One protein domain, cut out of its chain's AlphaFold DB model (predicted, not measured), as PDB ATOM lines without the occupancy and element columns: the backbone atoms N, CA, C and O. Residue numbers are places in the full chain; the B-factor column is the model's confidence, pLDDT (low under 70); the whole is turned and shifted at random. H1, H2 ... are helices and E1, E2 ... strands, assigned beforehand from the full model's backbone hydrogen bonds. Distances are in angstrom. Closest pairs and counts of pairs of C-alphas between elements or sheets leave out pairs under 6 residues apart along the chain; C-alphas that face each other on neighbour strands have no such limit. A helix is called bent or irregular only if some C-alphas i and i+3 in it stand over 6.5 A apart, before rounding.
ATOM      1  N   ASP A 369     164.891 176.512 169.575       92.25
ATOM      2  CA  ASP A 369     165.580 176.706 170.852       92.25
ATOM      3  C   ASP A 369     164.803 176.035 171.992       92.25
ATOM      4  O   ASP A 369     165.397 175.342 172.829       92.25
ATOM      5  N   ALA A 370     163.472 176.161 172.007       94.69
ATOM      6  CA  ALA A 370     162.616 175.448 172.949       94.69
ATOM      7  C   ALA A 370     162.659 173.933 172.734       94.69
ATOM      8  O   ALA A 370     162.691 173.189 173.719       94.69
ATOM      9  N   LEU A 371     162.713 173.462 171.482       95.56
ATOM     10  CA  LEU A 371     162.920 172.042 171.191       95.56
ATOM     11  C   LEU A 371     164.246 171.553 171.778       95.56
ATOM     12  O   LEU A 371     164.275 170.557 172.502       95.56
ATOM     13  N   LEU A 372     165.348 172.254 171.502       94.62
ATOM     14  CA  LEU A 372     166.658 171.873 172.018       94.62
ATOM     15  C   LEU A 372     166.679 171.901 173.553       94.62
ATOM     16  O   LEU A 372     167.215 170.985 174.177       94.62
ATOM     17  N   ALA A 373     166.055 172.902 174.176       95.56
ATOM     18  CA  ALA A 373     165.913 172.974 175.625       95.56
ATOM     19  C   ALA A 373     165.099 171.796 176.188       95.56
ATOM     20  O   ALA A 373     165.500 171.215 177.199       95.56
ATOM     21  N   ALA A 374     164.004 171.406 175.528       96.69
ATOM     22  CA  ALA A 374     163.199 170.245 175.902       96.69
ATOM     23  C   ALA A 374     164.015 168.945 175.821       96.69
ATOM     24  O   ALA A 374     164.033 168.174 176.776       96.69
ATOM     25  N   ILE A 375     164.781 168.754 174.742       96.31
ATOM     26  CA  ILE A 375     165.689 167.609 174.570       96.31
ATOM     27  C   ILE A 375     166.720 167.547 175.701       96.31
ATOM     28  O   ILE A 375     166.915 166.502 176.321       96.31
ATOM     29  N   LYS A 376     167.375 168.672 176.003       95.44
ATOM     30  CA  LYS A 376     168.418 168.736 177.037       95.44
ATOM     31  C   LYS A 376     167.872 168.595 178.457       95.44
ATOM     32  O   LYS A 376     168.621 168.173 179.338       95.44
ATOM     33  N   LYS A 377     166.601 168.942 178.682       95.19
ATOM     34  CA  LYS A 377     165.902 168.728 179.956       95.19
ATOM     35  C   LYS A 377     165.685 167.238 180.232       95.19
ATOM     36  O   LYS A 377     165.823 166.838 181.385       95.19
ATOM     37  N   GLU A 378     165.391 166.442 179.201       93.62
ATOM     38  CA  GLU A 378     165.252 164.984 179.322       93.62
ATOM     39  C   GLU A 378     166.597 164.313 179.641       93.62
ATOM     40  O   GLU A 378     166.726 163.596 180.633       93.62
ATOM     41  N   ASP A 379     167.622 164.568 178.823       94.06
ATOM     42  CA  ASP A 379     169.002 164.149 179.087       94.06
ATOM     43  C   ASP A 379     169.968 165.064 178.304       94.06
ATOM     44  O   ASP A 379     169.884 165.141 177.071       94.06
ATOM     45  N   PRO A 380     170.927 165.740 178.968       94.44
ATOM     46  CA  PRO A 380     171.895 166.610 178.305       94.44
ATOM     47  C   PRO A 380     172.736 165.931 177.213       94.44
ATOM     48  O   PRO A 380     173.300 166.631 176.364       94.44
ATOM     49  N   ALA A 381     172.841 164.598 177.226       94.12
ATOM     50  CA  ALA A 381     173.567 163.824 176.226       94.12
ATOM     51  C   ALA A 381     172.843 163.730 174.871       94.12
ATOM     52  O   ALA A 381     173.507 163.504 173.861       94.12
ATOM     53  N   TYR A 382     171.520 163.929 174.810       95.12
ATOM     54  CA  TYR A 382     170.800 163.903 173.534       95.12
ATOM     55  C   TYR A 382     171.201 165.078 172.641       95.12
ATOM     56  O   TYR A 382     171.235 166.229 173.074       95.12
ATOM     57  N   GLY A 383     171.496 164.792 171.379       92.19
ATOM     58  CA  GLY A 383     171.636 165.761 170.302       92.19
ATOM     59  C   GLY A 383     170.412 165.770 169.391       92.19
ATOM     60  O   GLY A 383     169.603 164.843 169.411       92.19
ATOM     61  N   LEU A 384     170.317 166.822 168.584       92.31
ATOM     62  CA  LEU A 384     169.327 166.999 167.529       92.31
ATOM     63  C   LEU A 384     170.062 167.115 166.195       92.31
ATOM     64  O   LEU A 384     171.042 167.855 166.090       92.31
ATOM     65  N   LYS A 385     169.587 166.387 165.191       89.88
ATOM     66  CA  LYS A 385     170.023 166.502 163.798       89.88
ATOM     67  C   LYS A 385     168.803 166.651 162.906       89.88
ATOM     68  O   LYS A 385     167.726 166.170 163.248       89.88
ATOM     69  N   TYR A 386     169.006 167.272 161.753       88.69
ATOM     70  CA  TYR A 386     168.001 167.372 160.706       88.69
ATOM     71  C   TYR A 386     168.511 166.718 159.424       88.69
ATOM     72  O   TYR A 386     169.676 166.888 159.061       88.69
ATOM     73  N   GLY A 387     167.638 165.970 158.754       80.31
ATOM     74  CA  GLY A 387     167.834 165.497 157.388       80.31
ATOM     75  C   GLY A 387     167.568 166.597 156.355       80.31
ATOM     76  O   GLY A 387     167.037 167.663 156.672       80.31
ATOM     77  N   ALA A 388     167.910 166.319 155.095       70.69
ATOM     78  CA  ALA A 388     167.707 167.243 153.972       70.69
ATOM     79  C   ALA A 388     166.220 167.581 153.719       70.69
ATOM     80  O   ALA A 388     165.896 168.619 153.142       70.69
ATOM     81  N   ASP A 389     165.313 166.727 154.184       75.50
ATOM     82  CA  ASP A 389     163.857 166.824 154.095       75.50
ATOM     83  C   ASP A 389     163.189 167.392 155.363       75.50
ATOM     84  O   ASP A 389     161.975 167.291 155.534       75.50
ATOM     85  N   SER A 390     163.974 168.014 156.252       82.31
ATOM     86  CA  SER A 390     163.542 168.545 157.558       82.31
ATOM     87  C   SER A 390     163.128 167.489 158.586       82.31
ATOM     88  O   SER A 390     162.598 167.847 159.640       82.31
ATOM     89  N   TYR A 391     163.387 166.202 158.337       90.06
ATOM     90  CA  TYR A 391     163.127 165.154 159.321       90.06
ATOM     91  C   TYR A 391     164.110 165.317 160.475       90.06
ATOM     92  O   TYR A 391     165.303 165.530 160.256       90.06
ATOM     93  N   PHE A 392     163.620 165.244 161.704       93.25
ATOM     94  CA  PHE A 392     164.473 165.326 162.878       93.25
ATOM     95  C   PHE A 392     164.961 163.933 163.283       93.25
ATOM     96  O   PHE A 392     164.242 162.941 163.163       93.25
ATOM     97  N   GLU A 393     166.170 163.879 163.828       93.75
ATOM     98  CA  GLU A 393     166.720 162.733 164.546       93.75
ATOM     99  C   GLU A 393     167.204 163.216 165.918       93.75
ATOM    100  O   GLU A 393     168.081 164.077 166.018       93.75
ATOM    101  N   ILE A 394     166.637 162.651 166.984       95.25
ATOM    102  CA  ILE A 394     167.069 162.876 168.365       95.25
ATOM    103  C   ILE A 394     167.786 161.617 168.841       95.25
ATOM    104  O   ILE A 394     167.204 160.532 168.903       95.25
ATOM    105  N   THR A 395     169.064 161.739 169.186       94.75
ATOM    106  CA  THR A 395     169.850 160.610 169.692       94.75
ATOM    107  C   THR A 395     170.987 161.078 170.586       94.75
ATOM    108  O   THR A 395     171.512 162.175 170.428       94.75
ATOM    109  N   LYS A 396     171.356 160.244 171.557       93.62
ATOM    110  CA  LYS A 396     172.553 160.427 172.387       93.62
ATOM    111  C   LYS A 396     173.739 159.603 171.886       93.62
ATOM    112  O   LYS A 396     174.778 159.573 172.539       93.62
ATOM    113  N   ASP A 397     173.565 158.892 170.771       88.00
ATOM    114  CA  ASP A 397     174.649 158.155 170.146       88.00
ATOM    115  C   ASP A 397     175.622 159.123 169.474       88.00
ATOM    116  O   ASP A 397     175.244 159.922 168.612       88.00
ATOM    117  N   THR A 398     176.883 159.063 169.885       85.62
ATOM    118  CA  THR A 398     177.969 159.807 169.243       85.62
ATOM    119  C   THR A 398     178.597 159.014 168.100       85.62
ATOM    120  O   THR A 398     179.280 159.601 167.263       85.62
ATOM    121  N   GLU A 399     178.365 157.700 168.053       85.94
ATOM    122  CA  GLU A 399     178.868 156.809 167.015       85.94
ATOM    123  C   GLU A 399     177.911 156.770 165.812       85.94
ATOM    124  O   GLU A 399     176.703 156.985 165.927       85.94
ATOM    125  N   THR A 400     178.445 156.495 164.618       81.50
ATOM    126  CA  THR A 400     177.659 156.412 163.374       81.50
ATOM    127  C   THR A 400     177.855 155.073 162.662       81.50
ATOM    128  O   THR A 400     178.753 154.288 162.979       81.50
ATOM    129  N   GLY A 401     176.980 154.780 161.694       83.38
ATOM    130  CA  GLY A 401     177.034 153.543 160.912       83.38
ATOM    131  C   GLY A 401     176.986 152.294 161.795       83.38
ATOM    132  O   GLY A 401     176.182 152.210 162.719       83.38
ATOM    133  N   LEU A 402     177.879 151.338 161.529       85.12
ATOM    134  CA  LEU A 402     177.948 150.051 162.235       85.12
ATOM    135  C   LEU A 402     178.332 150.155 163.721       85.12
ATOM    136  O   LEU A 402     178.156 149.184 164.454       85.12
ATOM    137  N   ALA A 403     178.881 151.291 164.159       86.00
ATOM    138  CA  ALA A 403     179.271 151.511 165.551       86.00
ATOM    139  C   ALA A 403     178.120 152.051 166.419       86.00
ATOM    140  O   ALA A 403     178.217 152.005 167.644       86.00
ATOM    141  N   ALA A 404     177.027 152.520 165.804       88.62
ATOM    142  CA  ALA A 404     175.859 153.011 166.526       88.62
ATOM    143  C   ALA A 404     175.148 151.868 167.276       88.62
ATOM    144  O   ALA A 404     174.871 150.807 166.713       88.62
ATOM    145  N   THR A 405     174.830 152.086 168.548       89.38
ATOM    146  CA  THR A 405     174.204 151.087 169.433       89.38
ATOM    147  C   THR A 405     173.017 151.630 170.222       89.38
ATOM    148  O   THR A 405     172.254 150.842 170.787       89.38
ATOM    149  N   LEU A 406     172.836 152.952 170.276       92.69
ATOM    150  CA  LEU A 406     171.788 153.583 171.069       92.69
ATOM    151  C   LEU A 406     170.581 153.959 170.197       92.69
ATOM    152  O   LEU A 406     170.757 154.366 169.049       92.69
ATOM    153  N   PRO A 407     169.347 153.857 170.727       92.94
ATOM    154  CA  PRO A 407     168.150 154.227 169.983       92.94
ATOM    155  C   PRO A 407     168.192 155.660 169.450       92.94
ATOM    156  O   PRO A 407     168.810 156.560 170.035       92.94
ATOM    157  N   ARG A 408     167.475 155.864 168.351       94.62
ATOM    158  CA  ARG A 408     167.231 157.174 167.753       94.62
ATOM    159  C   ARG A 408     165.735 157.414 167.688       94.62
ATOM    160  O   ARG A 408     164.980 156.471 167.469       94.62
ATOM    161  N   TYR A 409     165.317 158.654 167.877       95.88
ATOM    162  CA  TYR A 409     163.926 159.058 167.733       95.88
ATOM    163  C   TYR A 409     163.805 159.924 166.490       95.88
ATOM    164  O   TYR A 409     164.431 160.982 166.423       95.88
ATOM    165  N   VAL A 410     163.049 159.451 165.506       95.38
ATOM    166  CA  VAL A 410     162.915 160.095 164.199       95.38
ATOM    167  C   VAL A 410     161.483 160.537 163.951       95.38
ATOM    168  O   VAL A 410     160.533 159.913 164.427       95.38
ATOM    169  N   GLY A 411     161.325 161.607 163.186       95.31
ATOM    170  CA  GLY A 411     160.017 162.096 162.781       95.31
ATOM    171  C   GLY A 411     160.108 163.378 161.970       95.31
ATOM    172  O   GLY A 411     161.186 163.800 161.556       95.31
ATOM    173  N   ARG A 412     158.959 164.006 161.754       94.62
ATOM    174  CA  ARG A 412     158.807 165.276 161.045       94.62
ATOM    175  C   ARG A 412     158.200 166.314 161.987       94.62
ATOM    176  O   ARG A 412     157.355 165.957 162.809       94.62
ATOM    177  N   PRO A 413     158.587 167.590 161.897       95.56
ATOM    178  CA  PRO A 413     157.828 168.646 162.552       95.56
ATOM    179  C   PRO A 413     156.388 168.659 162.014       95.56
ATOM    180  O   PRO A 413     156.178 168.493 160.811       95.56
ATOM    181  N   GLY A 414     155.397 168.847 162.883       95.31
ATOM    182  CA  GLY A 414     154.022 169.101 162.460       95.31
ATOM    183  C   GLY A 414     153.925 170.409 161.674       95.31
ATOM    184  O   GLY A 414     154.730 171.318 161.879       95.31
ATOM    185  N   LEU A 415     152.941 170.512 160.776       94.06
ATOM    186  CA  LEU A 415     152.826 171.650 159.853       94.06
ATOM    187  C   LEU A 415     152.690 173.006 160.555       94.06
ATOM    188  O   LEU A 415     153.176 174.008 160.047       94.06
ATOM    189  N   SER A 416     152.027 173.046 161.705       95.56
ATOM    190  CA  SER A 416     151.831 174.273 162.466       95.56
ATOM    191  C   SER A 416     151.807 173.993 163.962       95.56
ATOM    192  O   SER A 416     151.490 172.889 164.415       95.56
ATOM    193  N   ALA A 417     152.160 175.014 164.732       97.44
ATOM    194  CA  ALA A 417     151.898 175.093 166.151       97.44
ATOM    195  C   ALA A 417     150.518 175.731 166.351       97.44
ATOM    196  O   ALA A 417     150.273 176.849 165.901       97.44
ATOM    197  N   VAL A 418     149.608 175.030 167.022       96.56
ATOM    198  CA  VAL A 418     148.245 175.498 167.288       96.56
ATOM    199  C   VAL A 418     148.176 176.107 168.681       96.56
ATOM    200  O   VAL A 418     148.702 175.566 169.655       96.56
ATOM    201  N   LYS A 419     147.493 177.239 168.795       95.44
ATOM    202  CA  LYS A 419     147.262 177.927 170.055       95.44
ATOM    203  C   LYS A 419     146.337 177.110 170.947       95.44
ATOM    204  O   LYS A 419     145.191 176.818 170.603       95.44
ATOM    205  N   LEU A 420     146.805 176.801 172.151       94.25
ATOM    206  CA  LEU A 420     145.991 176.114 173.143       94.25
ATOM    207  C   LEU A 420     144.905 177.039 173.702       94.25
ATOM    208  O   LEU A 420     145.119 178.232 173.944       94.25
ATOM    209  N   ALA A 421     143.730 176.461 173.960       89.88
ATOM    210  CA  ALA A 421     142.610 177.175 174.553       89.88
ATOM    211  C   ALA A 421     143.003 177.803 175.901       89.88
ATOM    212  O   ALA A 421     143.720 177.201 176.707       89.88
ATOM    213  N   SER A 422     142.493 179.008 176.166       81.75
ATOM    214  CA  SER A 422     142.749 179.715 177.424       81.75
ATOM    215  C   SER A 422     142.336 178.868 178.633       81.75
ATOM    216  O   SER A 422     141.248 178.295 178.651       81.75
ATOM    217  N   GLY A 423     143.208 178.787 179.642       80.88
ATOM    218  CA  GLY A 423     143.013 177.947 180.829       80.88
ATOM    219  C   GLY A 423     143.516 176.505 180.690       80.88
ATOM    220  O   GLY A 423     143.465 175.762 181.666       80.88
ATOM    221  N   THR A 424     144.033 176.109 179.523       87.12
ATOM    222  CA  THR A 424     144.758 174.839 179.378       87.12
ATOM    223  C   THR A 424     146.090 174.924 180.124       87.12
ATOM    224  O   THR A 424     146.901 175.808 179.846       87.12
ATOM    225  N   GLU A 425     146.340 173.997 181.049       82.25
ATOM    226  CA  GLU A 425     147.631 173.862 181.726       82.25
ATOM    227  C   GLU A 425     148.426 172.710 181.101       82.25
ATOM    228  O   GLU A 425     148.108 171.538 181.300       82.25
ATOM    229  N   ARG A 426     149.465 173.048 180.328       90.31
ATOM    230  CA  ARG A 426     150.505 172.108 179.887       90.31
ATOM    231  C   ARG A 426     151.879 172.687 180.205       90.31
ATOM    232  O   ARG A 426     152.098 173.889 180.053       90.31
ATOM    233  N   GLU A 427     152.779 171.836 180.686       91.81
ATOM    234  CA  GLU A 427     154.168 172.222 180.936       91.81
ATOM    235  C   GLU A 427     154.903 172.435 179.605       91.81
ATOM    236  O   GLU A 427     154.594 171.776 178.615       91.81
ATOM    237  N   LEU A 428     155.864 173.362 179.584       95.06
ATOM    238  CA  LEU A 428     156.723 173.577 178.421       95.06
ATOM    239  C   LEU A 428     157.644 172.371 178.191       95.06
ATOM    240  O   LEU A 428     158.166 171.784 179.146       95.06
ATOM    241  N   GLY A 429     157.897 172.073 176.919       96.56
ATOM    242  CA  GLY A 429     158.684 170.927 176.476       96.56
ATOM    243  C   GLY A 429     157.814 169.812 175.904       96.56
ATOM    244  O   GLY A 429     156.766 170.080 175.318       96.56
ATOM    245  N   PHE A 430     158.260 168.561 176.028       97.06
ATOM    246  CA  PHE A 430     157.533 167.430 175.458       97.06
ATOM    247  C   PHE A 430     156.262 167.116 176.240       97.06
ATOM    248  O   PHE A 430     156.277 166.938 177.458       97.06
ATOM    249  N   PHE A 431     155.163 166.976 175.511       96.00
ATOM    250  CA  PHE A 431     153.888 166.521 176.033       96.00
ATOM    251  C   PHE A 431     153.480 165.238 175.317       96.00
ATOM    252  O   PHE A 431     153.261 165.227 174.109       96.00
ATOM    253  N   THR A 432     153.391 164.145 176.072       95.56
ATOM    254  CA  THR A 432     152.994 162.830 175.558       95.56
ATOM    255  C   THR A 432     151.516 162.588 175.838       95.56
ATOM    256  O   THR A 432     151.057 162.786 176.964       95.56
ATOM    257  N   TYR A 433     150.775 162.128 174.835       94.88
ATOM    258  CA  TYR A 433     149.350 161.817 174.940       94.88
ATOM    259  C   TYR A 433     149.005 160.552 174.146       94.88
ATOM    260  O   TYR A 433     149.746 160.183 173.234       94.88
ATOM    261  N   PRO A 434     147.896 159.860 174.466       95.31
ATOM    262  CA  PRO A 434     147.446 158.725 173.668       95.31
ATOM    263  C   PRO A 434     147.213 159.139 172.215       95.31
ATOM    264  O   PRO A 434     146.569 160.158 171.957       95.31
ATOM    265  N   SER A 435     147.716 158.340 171.275       93.56
ATOM    266  CA  SER A 435     147.493 158.559 169.851       93.56
ATOM    267  C   SER A 435     145.988 158.624 169.566       93.56
ATOM    268  O   SER A 435     145.236 157.761 170.025       93.56
ATOM    269  N   PRO A 436     145.522 159.609 168.782       90.06
ATOM    270  CA  PRO A 436     144.123 159.672 168.371       90.06
ATOM    271  C   PRO A 436     143.766 158.593 167.339       90.06
ATOM    272  O   PRO A 436     142.601 158.465 166.969       90.06
ATOM    273  N   PHE A 437     144.760 157.849 166.850       90.69
ATOM    274  CA  PHE A 437     144.623 156.907 165.748       90.69
ATOM    275  C   PHE A 437     144.687 155.443 166.180       90.69
ATOM    276  O   PHE A 437     143.961 154.616 165.634       90.69
ATOM    277  N   LEU A 438     145.567 155.116 167.129       93.38
ATOM    278  CA  LEU A 438     145.901 153.739 167.493       93.38
ATOM    279  C   LEU A 438     145.872 153.552 169.009       93.38
ATOM    280  O   LEU A 438     146.356 154.395 169.763       93.38
ATOM    281  N   ALA A 439     145.326 152.418 169.451       91.25
ATOM    282  CA  ALA A 439     145.339 152.034 170.858       91.25
ATOM    283  C   ALA A 439     146.778 151.797 171.338       91.25
ATOM    284  O   ALA A 439     147.605 151.309 170.582       91.25
ATOM    285  N   ASN A 440     147.073 152.135 172.597       93.94
ATOM    286  CA  ASN A 440     148.360 151.879 173.268       93.94
ATOM    287  C   ASN A 440     149.622 152.423 172.564       93.94
ATOM    288  O   ASN A 440     150.737 152.078 172.953       93.94
ATOM    289  N   VAL A 441     149.461 153.314 171.586       95.12
ATOM    290  CA  VAL A 441     150.540 154.095 170.978       95.12
ATOM    291  C   VAL A 441     150.415 155.526 171.483       95.12
ATOM    292  O   VAL A 441     149.309 156.059 171.566       95.12
ATOM    293  N   ASN A 442     151.532 156.160 171.827       95.19
ATOM    294  CA  ASN A 442     151.541 157.565 172.226       95.19
ATOM    295  C   ASN A 442     151.939 158.458 171.048       95.19
ATOM    296  O   ASN A 442     152.812 158.103 170.262       95.19
ATOM    297  N   ALA A 443     151.327 159.634 170.977       96.00
ATOM    298  CA  ALA A 443     151.794 160.759 170.187       96.00
ATOM    299  C   ALA A 443     152.527 161.758 171.097       96.00
ATOM    300  O   ALA A 443     152.350 161.762 172.324       96.00
ATOM    301  N   VAL A 444     153.376 162.586 170.494       96.69
ATOM    302  CA  VAL A 444     154.184 163.580 171.204       96.69
ATOM    303  C   VAL A 444     153.997 164.936 170.542       96.69
ATOM    304  O   VAL A 444     154.073 165.043 169.323       96.69
ATOM    305  N   SER A 445     153.809 165.971 171.353       97.19
ATOM    306  CA  SER A 445     153.841 167.368 170.917       97.19
ATOM    307  C   SER A 445     154.925 168.135 171.663       97.19
ATOM    308  O   SER A 445     155.248 167.824 172.813       97.19
ATOM    309  N   LEU A 446     155.442 169.180 171.032       97.88
ATOM    310  CA  LEU A 446     156.241 170.213 171.673       97.88
ATOM    311  C   LEU A 446     155.318 171.346 172.139       97.88
ATOM    312  O   LEU A 446     154.559 171.905 171.346       97.88
ATOM    313  N   ILE A 447     155.388 171.684 173.426       97.69
ATOM    314  CA  ILE A 447     154.652 172.797 174.026       97.69
ATOM    315  C   ILE A 447     155.594 173.982 174.222       97.69
ATOM    316  O   ILE A 447     156.570 173.892 174.974       97.69
ATOM    317  N   THR A 448     155.275 175.104 173.580       96.88
ATOM    318  CA  THR A 448     156.077 176.338 173.600       96.88
ATOM    319  C   THR A 448     155.222 177.546 173.989       96.88
ATOM    320  O   THR A 448     154.031 177.420 174.304       96.88
ATOM    321  N   ARG A 449     155.836 178.734 174.028       93.56
ATOM    322  CA  ARG A 449     155.116 180.008 174.094       93.56
ATOM    323  C   ARG A 449     155.515 180.876 172.920       93.56
ATOM    324  O   ARG A 449     156.704 181.037 172.686       93.56
ATOM    325  N   ASN A 450     154.529 181.471 172.264       90.50
ATOM    326  CA  ASN A 450     154.798 182.505 171.272       90.50
ATOM    327  C   ASN A 450     155.130 183.854 171.937       90.50
ATOM    328  O   ASN A 450     155.066 184.000 173.165       90.50
ATOM    329  N   ASP A 451     155.417 184.864 171.118       86.44
ATOM    330  CA  ASP A 451     155.856 186.196 171.558       86.44
ATOM    331  C   ASP A 451     154.848 186.926 172.457       86.44
ATOM    332  O   ASP A 451     155.222 187.724 173.320       86.44
ATOM    333  N   VAL A 452     153.551 186.638 172.302       86.75
ATOM    334  CA  VAL A 452     152.486 187.202 173.151       86.75
ATOM    335  C   VAL A 452     152.230 186.373 174.416       86.75
ATOM    336  O   VAL A 452     151.328 186.680 175.199       86.75
ATOM    337  N   GLY A 453     153.024 185.324 174.640       88.31
ATOM    338  CA  GLY A 453     152.976 184.454 175.809       88.31
ATOM    339  C   GLY A 453     151.865 183.404 175.778       88.31
ATOM    340  O   GLY A 453     151.636 182.755 176.804       88.31
ATOM    341  N   ALA A 454     151.169 183.217 174.655       91.56
ATOM    342  CA  ALA A 454     150.178 182.156 174.504       91.56
ATOM    343  C   ALA A 454     150.867 180.789 174.418       91.56
ATOM    344  O   ALA A 454     151.960 180.683 173.872       91.56
ATOM    345  N   LEU A 455     150.241 179.751 174.978       95.56
ATOM    346  CA  LEU A 455     150.747 178.387 174.836       95.56
ATOM    347  C   LEU A 455     150.462 177.878 173.426       95.56
ATOM    348  O   LEU A 455     149.317 177.946 172.973       95.56
ATOM    349  N   MET A 456     151.489 177.328 172.795       97.00
ATOM    350  CA  MET A 456     151.419 176.734 171.467       97.00
ATOM    351  C   MET A 456     151.733 175.243 171.567       97.00
ATOM    352  O   MET A 456     152.601 174.836 172.339       97.00
ATOM    353  N   GLU A 457     151.010 174.430 170.807       97.50
ATOM    354  CA  GLU A 457     151.220 172.993 170.680       97.50
ATOM    355  C   GLU A 457     151.583 172.665 169.232       97.50
ATOM    356  O   GLU A 457     150.761 172.850 168.339       97.50
ATOM    357  N   GLN A 458     152.788 172.144 169.003       97.88
ATOM    358  CA  GLN A 458     153.195 171.614 167.703       97.88
ATOM    359  C   GLN A 458     153.374 170.098 167.791       97.88
ATOM    360  O   GLN A 458     154.197 169.613 168.566       97.88
ATOM    361  N   GLU A 459     152.611 169.346 166.997       96.50
ATOM    362  CA  GLU A 459     152.713 167.881 166.941       96.50
ATOM    363  C   GLU A 459     154.094 167.474 166.395       96.50
ATOM    364  O   GLU A 459     154.614 168.073 165.452       96.50
ATOM    365  N   MET A 460     154.711 166.453 166.986       97.06
ATOM    366  CA  MET A 460     155.859 165.761 166.405       97.06
ATOM    367  C   MET A 460     155.309 164.572 165.635       97.06
ATOM    368  O   MET A 460     154.706 163.679 166.216       97.06
ATOM    369  N   VAL A 461     155.498 164.540 164.327       96.31
ATOM    370  CA  VAL A 461     154.839 163.569 163.456       96.31
ATOM    371  C   VAL A 461     155.737 162.346 163.280       96.31
ATOM    372  O   VAL A 461     156.874 162.499 162.825       96.31
ATOM    373  N   PRO A 462     155.289 161.127 163.622       95.25
ATOM    374  CA  PRO A 462     156.095 159.942 163.386       95.25
ATOM    375  C   PRO A 462     156.150 159.647 161.885       95.25
ATOM    376  O   PRO A 462     155.152 159.756 161.173       95.25
ATOM    377  N   ALA A 463     157.320 159.255 161.395       95.50
ATOM    378  CA  ALA A 463     157.511 158.905 159.994       95.50
ATOM    379  C   ALA A 463     158.536 157.773 159.860       95.50
ATOM    380  O   ALA A 463     159.358 157.575 160.764       95.50
TER     381      ALA A 463
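AT A GLANCE: This is residues 369 to 463 of the 555 residues of an uncharacterized protein of Gammaproteobacteria bacterium (UniProt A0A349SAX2). A strongly twisted, curled sheet of six strands has one short helix, H1, on one face, near both edge strands, E1 and E4. The long, bent E3 joins the E1-E2 end of the sheet to E6, E5 and E4, and residues 399 to 404 stick out. The 95 printed residues hold H1 and then E1 to E6; the sheet, order E1 E2 E3 E6 E5 E4, is antiparallel. The class is mostly strand; the whole is only just compact, close to loose, with a radius of gyration of the C-alphas of 14.6 A and spans of 48 by 32 by 25 A.

IN THESE COORDINATES: H1, residues 369 to 378, begins at C-alpha 369 (165.580, 176.706, 170.852) and is 14.5 A long. E1 is residues 383 to 386, 10.4 A, and E2 392 to 395, 9.9 A. E3, 408 to 419, spans 28.9 A and bends by 72 degrees at Leu 415. E4 is 429 to 434, 16.8 A; E5 442 to 449, 22.8 A; E6 455 to 461, 19.1 A, ending at C-alpha 461 (154.839, 163.569, 163.456).

HOW THE PARTS SIT: E1 E2 E3 and E4 E5 E6 are meanders, each strand the antiparallel neighbour of the one before; E3 to E6 form a Greek key, E3 also pairing with E6. Within hydrogen-bond range are N 385 and O 393, 2.9 A, N 394 and O 409, 2.8 A, N 414 and O 459, 2.8 A, N 446 and O 458, 2.8 A, and N 431 and O 445, 2.8 A. The pairing is staggered: E3 pairs with E2 over its residues 408 to 411 and with E6 over its residues 412 to 419. H1 is on the sheet, two layers, helix on one face, over none of the strands; its height, 4.2 A, is only just above the sheet's level. Its closest C-alphas to E4 are Ala 374 and Gly 429, 4.6 A. In H1 every O i to N i+4 pair is within hydrogen-bond range.

THE WHOLE: The C-alphas farthest apart, Leu 402 and Ser 422, are 48.5 A apart. The printed part has no cut. The link E2 to E3 is long, 12 residues. No printed residue is under pLDDT 70.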